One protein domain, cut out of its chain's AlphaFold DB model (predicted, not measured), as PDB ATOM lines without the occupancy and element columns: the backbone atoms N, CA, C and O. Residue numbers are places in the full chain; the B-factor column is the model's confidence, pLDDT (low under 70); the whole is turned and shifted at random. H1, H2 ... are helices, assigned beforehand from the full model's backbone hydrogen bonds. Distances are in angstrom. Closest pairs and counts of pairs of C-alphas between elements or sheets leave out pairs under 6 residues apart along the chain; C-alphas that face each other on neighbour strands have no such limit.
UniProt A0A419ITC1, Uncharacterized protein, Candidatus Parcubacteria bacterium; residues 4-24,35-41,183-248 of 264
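What this domain is: This is residues 4 to 24, 35 to 41 and 183 to 248 of the 264 residues of an uncharacterized protein of Candidatus Parcubacteria bacterium (UniProt A0A419ITC1). H1 and H2 meet as a V, the first residues of H1 beside the last of H2, and the long helix H4 runs through the V between them, about perpendicular to both. H3 sits across near the first end of H4, while the rest of H1, past its contacts at residues 4 to 11, leads away as an arm and the last part of H4 runs on past the other helices. The 94 printed residues come in three pieces, with four named helices in the order H1, H2, H3, H4 and no named strand; helices hold 60 of the residues, and the class is all helix. The whole is compact, with a radius of gyration of the C-alphas of 13.0 A and spans of 38 by 31 by 20 A.

Where its parts are: Find C-alpha 226 at (206.768, 137.109, 148.073); from there the longest helix, H4, residues 226 to 247, runs 30.3 A to C-alpha 247 at (211.507, 165.665, 139.007). Go back to C-alpha 4 at (209.985, 146.397, 136.194), where H1, residues 4 to 22, begins its run of 27.3 A. H2 takes residues 188 to 197 and spans 14.2 A, and H3 takes residues 203 to 211 and spans 12.5 A.

How they stand to each other: Start at the hub, H4, which touches the three other helices; the helix packing of the domain is mostly crossed, the helices standing at large angles to each other, with 0 of the 4 touching pairs at a shallow tilt. With residues 230 to 237 alone it touches H2, about perpendicular at 73 degrees; look at the closest C-alphas, those of Gly 189 and Cys 234, 4.3 A apart. With residues 232 to 239 alone it touches residues 6 to 11 of H1, about perpendicular at 84 degrees, and the closest C-alphas, those of Phe 7 and Val 236, are 6.0 A apart. With residues 226 to 230 alone it touches H3, about perpendicular at 86 degrees, closest at the C-alphas of Tyr 210 and Val 226, 6.0 A apart. H1 touches H2 with residues 4 to 7 alone, at a steep tilt of 63 degrees, opposite ways; the C-alphas of Leu 4 and Val 197 come to 4.6 A. H2 and H3 are close but not clearly touching, with the C-alphas of Leu 194 and Ser 205 at 7.6 A. H1 and H3 are apart. Along the backbone, each O i to N i+4 pair is within hydrogen-bond range in H1, H2 and H3, and 17 of 18 are in H4.

The domain as a whole: Look for the two farthest C-alphas at Gly 24 and Pro 200, 39.7 A apart. Residues 25 to 34 are not printed, and C-alphas 24 and 35 stand 17.8 A apart across that cut; residues 42 to 182 are not printed either, with 19.7 A between C-alphas 41 and 183. The link from H2 to H3 is tight, and the one from H3 to H4, residues 212 to 225, is long. The mean pLDDT of the printed part is 96.2, and no printed residue is under 70.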
ATOM      1  N   LEU A   4     209.221 147.483 135.582       96.06
ATOM      2  CA  LEU A   4     209.985 146.397 136.194       96.06
ATOM      3  C   LEU A   4     211.410 146.825 136.570       96.06
ATOM      4  O   LEU A   4     211.850 146.564 137.687       96.06
ATOM      5  N   GLU A   5     212.104 147.554 135.689       96.81
ATOM      6  CA  GLU A   5     213.420 148.135 136.003       96.81
ATOM      7  C   GLU A   5     213.339 149.098 137.192       96.81
ATOM      8  O   GLU A   5     214.216 149.104 138.050       96.81
ATOM      9  N   THR A   6     212.259 149.881 137.281       97.25
ATOM     10  CA  THR A   6     212.035 150.806 138.400       97.25
ATOM     11  C   THR A   6     211.838 150.060 139.722       97.25
ATOM     12  O   THR A   6     212.356 150.502 140.747       97.25
ATOM     13  N   PHE A   7     211.120 148.933 139.711       98.50
ATOM     14  CA  PHE A   7     210.945 148.094 140.898       98.50
ATOM     15  C   PHE A   7     212.286 147.559 141.409       98.50
ATOM     16  O   PHE A   7     212.622 147.752 142.577       98.50
ATOM     17  N   TRP A   8     213.080 146.945 140.530       98.31
ATOM     18  CA  TRP A   8     214.352 146.342 140.927       98.31
ATOM     19  C   TRP A   8     215.419 147.372 141.279       98.31
ATOM     20  O   TRP A   8     216.169 147.162 142.230       98.31
ATOM     21  N   TYR A   9     215.440 148.520 140.597       98.44
ATOM     22  CA  TYR A   9     216.251 149.661 141.013       98.44
ATOM     23  C   TYR A   9     215.921 150.074 142.452       98.44
ATOM     24  O   TYR A   9     216.824 150.184 143.277       98.44
ATOM     25  N   TRP A  10     214.632 150.241 142.775       98.44
ATOM     26  CA  TRP A  10     214.213 150.625 144.121       98.44
ATOM     27  C   TRP A  10     214.652 149.591 145.163       98.44
ATOM     28  O   TRP A  10     215.222 149.978 146.176       98.44
ATOM     29  N   VAL A  11     214.450 148.292 144.909       98.69
ATOM     30  CA  VAL A  11     214.872 147.211 145.820       98.69
ATOM     31  C   VAL A  11     216.383 147.259 146.067       98.69
ATOM     32  O   VAL A  11     216.828 147.296 147.218       98.69
ATOM     33  N   ASN A  12     217.170 147.302 144.991       98.62
ATOM     34  CA  ASN A  12     218.627 147.258 145.055       98.62
ATOM     35  C   ASN A  12     219.204 148.491 145.763       98.62
ATOM     36  O   ASN A  12     220.023 148.350 146.677       98.62
ATOM     37  N   GLU A  13     218.743 149.685 145.389       98.50
ATOM     38  CA  GLU A  13     219.215 150.946 145.961       98.50
ATOM     39  C   GLU A  13     218.743 151.108 147.410       98.50
ATOM     40  O   GLU A  13     219.513 151.493 148.291       98.50
ATOM     41  N   ARG A  14     217.492 150.736 147.714       98.25
ATOM     42  CA  ARG A  14     216.953 150.856 149.072       98.25
ATOM     43  C   ARG A  14     217.673 149.951 150.062       98.25
ATOM     44  O   ARG A  14     217.884 150.367 151.207       98.25
ATOM     45  N   HIS A  15     218.039 148.737 149.651       98.38
ATOM     46  CA  HIS A  15     218.834 147.854 150.497       98.38
ATOM     47  C   HIS A  15     220.293 148.321 150.605       98.38
ATOM     48  O   HIS A  15     220.871 148.240 151.683       98.38
ATOM     49  N   LEU A  16     220.873 148.912 149.557       98.38
ATOM     50  CA  LEU A  16     222.205 149.521 149.651       98.38
ATOM     51  C   LEU A  16     222.238 150.669 150.674       98.38
ATOM     52  O   LEU A  16     223.139 150.724 151.509       98.38
ATOM     53  N   ILE A  17     221.220 151.536 150.673       97.50
ATOM     54  CA  ILE A  17     221.046 152.590 151.689       97.50
ATOM     55  C   ILE A  17     220.999 151.990 153.098       97.50
ATOM     56  O   ILE A  17     221.596 152.541 154.024       97.50
ATOM     57  N   HIS A  18     220.305 150.858 153.272       96.25
ATOM     58  CA  HIS A  18     220.273 150.149 154.549       96.25
ATOM     59  C   HIS A  18     221.677 149.746 155.001       96.25
ATOM     60  O   HIS A  18     222.050 150.040 156.136       96.25
ATOM     61  N   LEU A  19     222.440 149.102 154.112       97.44
ATOM     62  CA  LEU A  19     223.785 148.609 154.401       97.44
ATOM     63  C   LEU A  19     224.743 149.753 154.755       97.44
ATOM     64  O   LEU A  19     225.380 149.678 155.799       97.44
ATOM     65  N   LYS A  20     224.765 150.838 153.968       97.25
ATOM     66  CA  LYS A  20     225.605 152.024 154.230       97.25
ATOM     67  C   LYS A  20     225.269 152.708 155.556       97.25
ATOM     68  O   LYS A  20     226.145 153.113 156.315       97.25
ATOM     69  N   ARG A  21     223.976 152.830 155.874       94.81
ATOM     70  CA  ARG A  21     223.559 153.362 157.177       94.81
ATOM     71  C   ARG A  21     224.012 152.446 158.311       94.81
ATOM     72  O   ARG A  21     224.474 152.935 159.335       94.81
ATOM     73  N   TYR A  22     223.843 151.135 158.146       93.38
ATOM     74  CA  TYR A  22     224.196 150.146 159.162       93.38
ATOM     75  C   TYR A  22     225.715 150.043 159.381       93.38
ATOM     76  O   TYR A  22     226.143 149.837 160.513       93.38
ATOM     77  N   SER A  23     226.527 150.248 158.340       96.00
ATOM     78  CA  SER A  23     227.995 150.301 158.420       96.00
ATOM     79  C   SER A  23     228.537 151.612 159.009       96.00
ATOM     80  O   SER A  23     229.741 151.730 159.223       96.00
ATOM     81  N   GLY A  24     227.672 152.590 159.297       94.81
ATOM     82  CA  GLY A  24     228.071 153.881 159.857       94.81
ATOM     83  C   GLY A  24     228.681 154.844 158.837       94.81
ATOM     84  O   GLY A  24     229.318 155.820 159.236       94.81
ATOM     85  N   LEU A  35     214.868 158.788 147.178       94.81
ATOM     86  CA  LEU A  35     215.229 157.854 148.253       94.81
ATOM     87  C   LEU A  35     215.986 158.537 149.402       94.81
ATOM     88  O   LEU A  35     215.908 158.072 150.539       94.81
ATOM     89  N   ARG A  36     216.679 159.646 149.126       93.00
ATOM     90  CA  ARG A  36     217.378 160.452 150.131       93.00
ATOM     91  C   ARG A  36     216.434 161.288 150.998       93.00
ATOM     92  O   ARG A  36     216.611 161.337 152.213       93.00
ATOM     93  N   ASP A  37     215.456 161.959 150.387       89.19
ATOM     94  CA  ASP A  37     214.695 163.024 151.058       89.19
ATOM     95  C   ASP A  37     213.322 162.556 151.599       89.19
ATOM     96  O   ASP A  37     212.691 163.245 152.416       89.19
ATOM     97  N   PHE A  38     212.833 161.394 151.149       90.12
ATOM     98  CA  PHE A  38     211.529 160.840 151.522       90.12
ATOM     99  C   PHE A  38     211.659 159.566 152.357       90.12
ATOM    100  O   PHE A  38     212.600 158.792 152.223       90.12
ATOM    101  N   HIS A  39     210.666 159.328 153.215       88.69
ATOM    102  CA  HIS A  39     210.612 158.110 154.013       88.69
ATOM    103  C   HIS A  39     210.081 156.929 153.203       88.69
ATOM    104  O   HIS A  39     208.962 156.982 152.685       88.69
ATOM    105  N   PHE A  40     210.826 155.830 153.245       93.50
ATOM    106  CA  PHE A  40     210.411 154.521 152.765       93.50
ATOM    107  C   PHE A  40     210.728 153.447 153.804       93.50
ATOM    108  O   PHE A  40     211.755 153.528 154.492       93.50
ATOM    109  N   THR A  41     209.883 152.421 153.884       93.38
ATOM    110  CA  THR A  41     210.185 151.224 154.687       93.38
ATOM    111  C   THR A  41     211.416 150.499 154.143       93.38
ATOM    112  O   THR A  41     211.911 150.802 153.052       93.38
ATOM    113  N   TRP A 183     203.357 133.270 149.459       97.81
ATOM    114  CA  TRP A 183     202.084 133.975 149.571       97.81
ATOM    115  C   TRP A 183     202.168 135.297 150.348       97.81
ATOM    116  O   TRP A 183     202.716 135.402 151.447       97.81
ATOM    117  N   ALA A 184     201.551 136.338 149.781       97.56
ATOM    118  CA  ALA A 184     201.283 137.604 150.454       97.56
ATOM    119  C   ALA A 184     200.060 138.287 149.833       97.56
ATOM    120  O   ALA A 184     199.903 138.311 148.614       97.56
ATOM    121  N   PHE A 185     199.217 138.917 150.655       97.44
ATOM    122  CA  PHE A 185     198.049 139.643 150.161       97.44
ATOM    123  C   PHE A 185     198.441 140.912 149.368       97.44
ATOM    124  O   PHE A 185     199.047 141.837 149.933       97.44
ATOM    125  N   PRO A 186     198.049 141.046 148.084       96.44
ATOM    126  CA  PRO A 186     198.294 142.253 147.308       96.44
ATOM    127  C   PRO A 186     197.274 143.324 147.711       96.44
ATOM    128  O   PRO A 186     196.192 143.436 147.134       96.44
ATOM    129  N   GLY A 187     197.605 144.115 148.733       95.25
ATOM    130  CA  GLY A 187     196.821 145.284 149.128       95.25
ATOM    131  C   GLY A 187     196.857 146.406 148.076       95.25
ATOM    132  O   GLY A 187     197.635 146.342 147.125       95.25
ATOM    133  N   PRO A 188     196.067 147.485 148.242       95.44
ATOM    134  CA  PRO A 188     195.931 148.540 147.229       95.44
ATOM    135  C   PRO A 188     197.250 149.187 146.781       95.44
ATOM    136  O   PRO A 188     197.369 149.599 145.631       95.44
ATOM    137  N   GLY A 189     198.236 149.295 147.679       95.06
ATOM    138  CA  GLY A 189     199.576 149.787 147.345       95.06
ATOM    139  C   GLY A 189     200.329 148.827 146.423       95.06
ATOM    140  O   GLY A 189     200.785 149.244 145.363       95.06
ATOM    141  N   ALA A 190     200.392 147.546 146.790       97.25
ATOM    142  CA  ALA A 190     201.067 146.514 146.009       97.25
ATOM    143  C   ALA A 190     200.410 146.314 144.639       97.25
ATOM    144  O   ALA A 190     201.111 146.226 143.639       97.25
ATOM    145  N   ARG A 191     199.072 146.338 144.575       98.25
ATOM    146  CA  ARG A 191     198.318 146.272 143.313       98.25
ATOM    147  C   ARG A 191     198.695 147.393 142.352       98.25
ATOM    148  O   ARG A 191     199.078 147.118 141.228       98.25
ATOM    149  N   ARG A 192     198.708 148.642 142.828       97.75
ATOM    150  CA  ARG A 192     199.193 149.780 142.030       97.75
ATOM    151  C   ARG A 192     200.664 149.635 141.640       97.75
ATOM    152  O   ARG A 192     201.055 150.086 140.570       97.75
ATOM    153  N   GLY A 193     201.483 149.045 142.511       97.94
ATOM    154  CA  GLY A 193     202.860 148.675 142.193       97.94
ATOM    155  C   GLY A 193     202.928 147.694 141.019       97.94
ATOM    156  O   GLY A 193     203.696 147.924 140.094       97.94
ATOM    157  N   LEU A 194     202.081 146.660 141.003       98.44
ATOM    158  CA  LEU A 194     201.994 145.696 139.900       98.44
ATOM    159  C   LEU A 194     201.554 146.370 138.598       98.44
ATOM    160  O   LEU A 194     202.200 146.165 137.570       98.44
ATOM    161  N   SER A 195     200.551 147.255 138.637       97.88
ATOM    162  CA  SER A 195     200.153 148.011 137.443       97.88
ATOM    163  C   SER A 195     201.260 148.958 136.951       97.88
ATOM    164  O   SER A 195     201.403 149.136 135.745       97.88
ATOM    165  N   ILE A 196     202.091 149.521 137.842       97.00
ATOM    166  CA  ILE A 196     203.301 150.277 137.454       97.00
ATOM    167  C   ILE A 196     204.321 149.369 136.764       97.00
ATOM    168  O   ILE A 196     204.900 149.776 135.761       97.00
ATOM    169  N   VAL A 197     204.546 148.165 137.298       96.81
ATOM    170  CA  VAL A 197     205.467 147.167 136.730       96.81
ATOM    171  C   VAL A 197     204.979 146.653 135.370       96.81
ATOM    172  O   VAL A 197     205.798 146.257 134.544       96.81
ATOM    173  N   GLY A 198     203.672 146.734 135.104       97.06
ATOM    174  CA  GLY A 198     203.039 146.232 133.885       97.06
ATOM    175  C   GLY A 198     202.545 144.791 134.021       97.06
ATOM    176  O   GLY A 198     202.448 144.085 133.021       97.06
ATOM    177  N   LEU A 199     202.252 144.348 135.247       97.31
ATOM    178  CA  LEU A 199     201.754 143.007 135.551       97.31
ATOM    179  C   LEU A 199     200.312 143.049 136.088       97.31
ATOM    180  O   LEU A 199     199.903 144.053 136.678       97.31
ATOM    181  N   PRO A 200     199.539 141.957 135.926       98.12
ATOM    182  CA  PRO A 200     198.251 141.795 136.594       98.12
ATOM    183  C   PRO A 200     198.344 141.972 138.118       98.12
ATOM    184  O   PRO A 200     199.339 141.632 138.749       98.12
ATOM    185  N   GLU A 201     197.273 142.466 138.738       97.75
ATOM    186  CA  GLU A 201     197.230 142.793 140.173       97.75
ATOM    187  C   GLU A 201     196.978 141.560 141.069       97.75
ATOM    188  O   GLU A 201     196.092 141.564 141.928       97.75
ATOM    189  N   THR A 202     197.730 140.477 140.852       97.75
ATOM    190  CA  THR A 202     197.496 139.156 141.460       97.75
ATOM    191  C   THR A 202     198.671 138.665 142.309       97.75
ATOM    192  O   THR A 202     199.802 139.137 142.179       97.75
ATOM    193  N   VAL A 203     198.409 137.675 143.172       97.75
ATOM    194  CA  VAL A 203     199.463 136.941 143.900       97.75
ATOM    195  C   VAL A 203     200.411 136.252 142.918       97.75
ATOM    196  O   VAL A 203     201.623 136.367 143.068       97.75
ATOM    197  N   SER A 204     199.875 135.628 141.863       98.19
ATOM    198  CA  SER A 204     200.673 134.933 140.847       98.19
ATOM    199  C   SER A 204     201.682 135.845 140.155       98.19
ATOM    200  O   SER A 204     202.798 135.419 139.892       98.19
ATOM    201  N   SER A 205     201.350 137.118 139.923       98.38
ATOM    202  CA  SER A 205     202.318 138.073 139.377       98.38
ATOM    203  C   SER A 205     203.474 138.362 140.337       98.38
ATOM    204  O   SER A 205     204.618 138.447 139.895       98.38
ATOM    205  N   MET A 206     203.219 138.445 141.647       98.38
ATOM    206  CA  MET A 206     204.295 138.562 142.643       98.38
ATOM    207  C   MET A 206     205.124 137.274 142.741       98.38
ATOM    208  O   MET A 206     206.341 137.349 142.882       98.38
ATOM    209  N   GLN A 207     204.495 136.104 142.603       98.38
ATOM    210  CA  GLN A 207     205.193 134.816 142.534       98.38
ATOM    211  C   GLN A 207     206.094 134.725 141.296       98.38
ATOM    212  O   GLN A 207     207.227 134.270 141.399       98.38
ATOM    213  N   THR A 208     205.651 135.222 140.136       98.00
ATOM    214  CA  THR A 208     206.512 135.329 138.948       98.00
ATOM    215  C   THR A 208     207.726 136.210 139.231       98.00
ATOM    216  O   THR A 208     208.849 135.798 138.963       98.00
ATOM    217  N   MET A 209     207.531 137.385 139.839       98.06
ATOM    218  CA  MET A 209     208.649 138.258 140.220       98.06
ATOM    219  C   MET A 209     209.612 137.581 141.210       98.06
ATOM    220  O   MET A 209     210.818 137.789 141.111       98.06
ATOM    221  N   TYR A 210     209.095 136.765 142.134       97.94
ATOM    222  CA  TYR A 210     209.889 135.972 143.078       97.94
ATOM    223  C   TYR A 210     210.750 134.924 142.373       97.94
ATOM    224  O   TYR A 210     211.947 134.848 142.633       97.94
ATOM    225  N   LEU A 211     210.171 134.167 141.439       97.38
ATOM    226  CA  LEU A 211     210.889 133.139 140.680       97.38
ATOM    227  C   LEU A 211     211.933 133.725 139.720       97.38
ATOM    228  O   LEU A 211     212.918 133.069 139.397       97.38
ATOM    229  N   GLU A 212     211.726 134.955 139.252       96.88
ATOM    230  CA  GLU A 212     212.624 135.622 138.307       96.88
ATOM    231  C   GLU A 212     213.620 136.586 138.964       96.88
ATOM    232  O   GLU A 212     214.370 137.263 138.255       96.88
ATOM    233  N   GLN A 213     213.647 136.663 140.298       97.44
ATOM    234  CA  GLN A 213     214.380 137.704 141.018       97.44
ATOM    235  C   GLN A 213     215.875 137.743 140.697       97.44
ATOM    236  O   GLN A 213     216.442 138.826 140.577       97.44
ATOM    237  N   ASP A 214     216.508 136.593 140.479       97.25
ATOM    238  CA  ASP A 214     217.952 136.506 140.228       97.25
ATOM    239  C   ASP A 214     218.380 137.153 138.905       97.25
ATOM    240  O   ASP A 214     219.551 137.475 138.723       97.25
ATOM    241  N   LYS A 215     217.434 137.412 137.993       96.94
ATOM    242  CA  LYS A 215     217.701 138.163 136.758       96.94
ATOM    243  C   LYS A 215     217.971 139.651 137.021       96.94
ATOM    244  O   LYS A 215     218.557 140.314 136.168       96.94
ATOM    245  N   PHE A 216     217.516 140.189 138.156       97.19
ATOM    246  CA  PHE A 216     217.468 141.634 138.411       97.19
ATOM    247  C   PHE A 216     218.002 142.060 139.790       97.19
ATOM    248  O   PHE A 216     218.433 143.205 139.968       97.19
ATOM    249  N   ARG A 217     217.943 141.167 140.781       97.62
ATOM    250  CA  ARG A 217     218.400 141.386 142.155       97.62
ATOM    251  C   ARG A 217     219.917 141.547 142.179       97.62
ATOM    252  O   ARG A 217     220.653 140.714 141.655       97.62
ATOM    253  N   ALA A 218     220.395 142.617 142.806       98.06
ATOM    254  CA  ALA A 218     221.825 142.843 142.960       98.06
ATOM    255  C   ALA A 218     222.436 141.877 144.000       98.06
ATOM    256  O   ALA A 218     221.754 141.517 144.963       98.06
ATOM    257  N   PRO A 219     223.728 141.508 143.881       97.88
ATOM    258  CA  PRO A 219     224.359 140.518 144.763       97.88
ATOM    259  C   PRO A 219     224.329 140.858 146.260       97.88
ATOM    260  O   PRO A 219     224.361 139.958 147.093       97.88
ATOM    261  N   HIS A 220     224.279 142.147 146.616       97.56
ATOM    262  CA  HIS A 220     224.233 142.603 148.011       97.56
ATOM    263  C   HIS A 220     222.847 142.503 148.651       97.56
ATOM    264  O   HIS A 220     222.728 142.709 149.855       97.56
ATOM    265  N   VAL A 221     221.797 142.237 147.873       98.38
ATOM    266  CA  VAL A 221     220.433 142.075 148.382       98.38
ATOM    267  C   VAL A 221     220.206 140.593 148.649       98.38
ATOM    268  O   VAL A 221     220.336 139.829 147.702       98.38
ATOM    269  N   PRO A 222     219.864 140.149 149.872       97.94
ATOM    270  CA  PRO A 222     219.455 138.767 150.137       97.94
ATOM    271  C   PRO A 222     218.279 138.319 149.262       97.94
ATOM    272  O   PRO A 222     217.573 139.156 148.712       97.94
ATOM    273  N   GLU A 223     218.052 137.010 149.146       97.81
ATOM    274  CA  GLU A 223     216.870 136.479 148.455       97.81
ATOM    275  C   GLU A 223     215.584 137.057 149.073       97.81
ATOM    276  O   GLU A 223     215.418 137.077 150.296       97.81
ATOM    277  N   LEU A 224     214.701 137.576 148.222       98.19
ATOM    278  CA  LEU A 224     213.398 138.094 148.618       98.19
ATOM    279  C   LEU A 224     212.396 136.949 148.679       98.19
ATOM    280  O   LEU A 224     212.411 136.078 147.819       98.19
ATOM    281  N   GLU A 225     211.457 137.015 149.618       97.62
ATOM    282  CA  GLU A 225     210.220 136.230 149.579       97.62
ATOM    283  C   GLU A 225     209.081 137.044 148.936       97.62
ATOM    284  O   GLU A 225     209.178 138.264 148.758       97.62
ATOM    285  N   VAL A 226     207.936 136.412 148.651       98.25
ATOM    286  CA  VAL A 226     206.768 137.109 148.073       98.25
ATOM    287  C   VAL A 226     206.266 138.246 148.976       98.25
ATOM    288  O   VAL A 226     205.814 139.274 148.467       98.25
ATOM    289  N   LYS A 227     206.426 138.147 150.306       97.12
ATOM    290  CA  LYS A 227     206.138 139.261 151.231       97.12
ATOM    291  C   LYS A 227     207.026 140.490 151.000       97.12
ATOM    292  O   LYS A 227     206.552 141.615 151.136       97.12
ATOM    293  N   ASP A 228     208.293 140.290 150.639       98.31
ATOM    294  CA  ASP A 228     209.262 141.374 150.454       98.31
ATOM    295  C   ASP A 228     209.005 142.063 149.112       98.31
ATOM    296  O   ASP A 228     209.090 143.288 149.006       98.31
ATOM    297  N   ILE A 229     208.571 141.293 148.109       98.44
ATOM    298  CA  ILE A 229     208.069 141.822 146.836       98.44
ATOM    299  C   ILE A 229     206.802 142.642 147.058       98.44
ATOM    300  O   ILE A 229     206.725 143.779 146.597       98.44
ATOM    301  N   GLN A 230     205.829 142.112 147.803       97.94
ATOM    302  CA  GLN A 230     204.588 142.813 148.136       97.94
ATOM    303  C   GLN A 230     204.862 144.158 148.830       97.94
ATOM    304  O   GLN A 230     204.303 145.190 148.433       97.94
ATOM    305  N   GLN A 231     205.751 144.159 149.830       96.50
ATOM    306  CA  GLN A 231     206.147 145.362 150.562       96.50
ATOM    307  C   GLN A 231     206.856 146.355 149.633       96.50
ATOM    308  O   GLN A 231     206.497 147.533 149.588       96.50
ATOM    309  N   SER A 232     207.793 145.873 148.817       98.38
ATOM    310  CA  SER A 232     208.522 146.699 147.851       98.38
ATOM    311  C   SER A 232     207.595 147.307 146.792       98.38
ATOM    312  O   SER A 232     207.745 148.476 146.450       98.38
ATOM    313  N   LEU A 233     206.570 146.587 146.323       98.44
ATOM    314  CA  LEU A 233     205.571 147.112 145.381       98.44
ATOM    315  C   LEU A 233     204.781 148.285 145.984       98.44
ATOM    316  O   LEU A 233     204.520 149.276 145.292       98.44
ATOM    317  N   CYS A 234     204.435 148.209 147.275       96.88
ATOM    318  CA  CYS A 234     203.795 149.319 147.987       96.88
ATOM    319  C   CYS A 234     204.688 150.571 148.011       96.88
ATOM    320  O   CYS A 234     204.194 151.689 147.833       96.88
ATOM    321  N   GLU A 235     205.994 150.398 148.217       97.25
ATOM    322  CA  GLU A 235     206.950 151.505 148.264       97.25
ATOM    323  C   GLU A 235     207.304 152.048 146.874       97.25
ATOM    324  O   GLU A 235     207.385 153.264 146.700       97.25
ATOM    325  N   VAL A 236     207.403 151.197 145.852       97.12
ATOM    326  CA  VAL A 236     207.638 151.604 144.455       97.12
ATOM    327  C   VAL A 236     206.517 152.511 143.954       97.12
ATOM    328  O   VAL A 236     206.777 153.538 143.321       97.12
ATOM    329  N   GLN A 237     205.265 152.223 144.318       95.25
ATOM    330  CA  GLN A 237     204.145 153.118 144.031       95.25
ATOM    331  C   GLN A 237     204.331 154.513 144.651       95.25
ATOM    332  O   GLN A 237     203.958 155.519 144.034       95.25
ATOM    333  N   LYS A 238     204.882 154.609 145.868       94.06
ATOM    334  CA  LYS A 238     205.199 155.900 146.504       94.06
ATOM    335  C   LYS A 238     206.386 156.569 145.815       94.06
ATOM    336  O   LYS A 238     206.314 157.763 145.537       94.06
ATOM    337  N   TYR A 239     207.422 155.803 145.482       95.81
ATOM    338  CA  TYR A 239     208.628 156.283 144.817       95.81
ATOM    339  C   TYR A 239     208.304 156.924 143.471       95.81
ATOM    340  O   TYR A 239     208.640 158.086 143.256       95.81
ATOM    341  N   VAL A 240     207.546 156.239 142.611       94.81
ATOM    342  CA  VAL A 240     207.110 156.790 141.317       94.81
ATOM    343  C   VAL A 240     206.276 158.056 141.508       94.81
ATOM    344  O   VAL A 240     206.466 159.039 140.795       94.81
ATOM    345  N   LYS A 241     205.381 158.076 142.503       92.06
ATOM    346  CA  LYS A 241     204.576 159.263 142.817       92.06
ATOM    347  C   LYS A 241     205.444 160.456 143.232       92.06
ATOM    348  O   LYS A 241     205.207 161.566 142.757       92.06
ATOM    349  N   TYR A 242     206.429 160.251 144.104       92.31
ATOM    350  CA  TYR A 242     207.325 161.317 144.557       92.31
ATOM    351  C   TYR A 242     208.281 161.772 143.459       92.31
ATOM    352  O   TYR A 242     208.469 162.974 143.291       92.31
ATOM    353  N   ARG A 243     208.797 160.841 142.654       92.00
ATOM    354  CA  ARG A 243     209.616 161.144 141.480       92.00
ATOM    355  C   ARG A 243     208.874 162.039 140.490       92.00
ATOM    356  O   ARG A 243     209.389 163.101 140.159       92.00
ATOM    357  N   ARG A 244     207.639 161.683 140.116       90.12
ATOM    358  CA  ARG A 244     206.780 162.509 139.243       90.12
ATOM    359  C   ARG A 244     206.593 163.921 139.786       90.12
ATOM    360  O   ARG A 244     206.664 164.908 139.068       90.12
ATOM    361  N   MET A 245     206.349 164.025 141.083       87.88
ATOM    362  CA  MET A 245     206.104 165.307 141.728       87.88
ATOM    363  C   MET A 245     207.358 166.190 141.824       87.88
ATOM    364  O   MET A 245     207.250 167.399 141.649       87.88
ATOM    365  N   VAL A 246     208.530 165.623 142.124       86.69
ATOM    366  CA  VAL A 246     209.765 166.400 142.342       86.69
ATOM    367  C   VAL A 246     210.529 166.647 141.045       86.69
ATOM    368  O   VAL A 246     211.008 167.755 140.832       86.69
ATOM    369  N   LEU A 247     210.650 165.629 140.195       85.38
ATOM    370  CA  LEU A 247     211.507 165.665 139.007       85.38
ATOM    371  C   LEU A 247     210.734 165.963 137.719       85.38
ATOM    372  O   LEU A 247     211.326 166.447 136.763       85.38
ATOM    373  N   GLU A 248     209.423 165.704 137.688       84.94
ATOM    374  CA  GLU A 248     208.597 165.846 136.476       84.94
ATOM    375  C   GLU A 248     207.536 166.957 136.608       84.94
ATOM    376  O   GLU A 248     206.672 167.102 135.749       84.94
TER     377      GLU A 248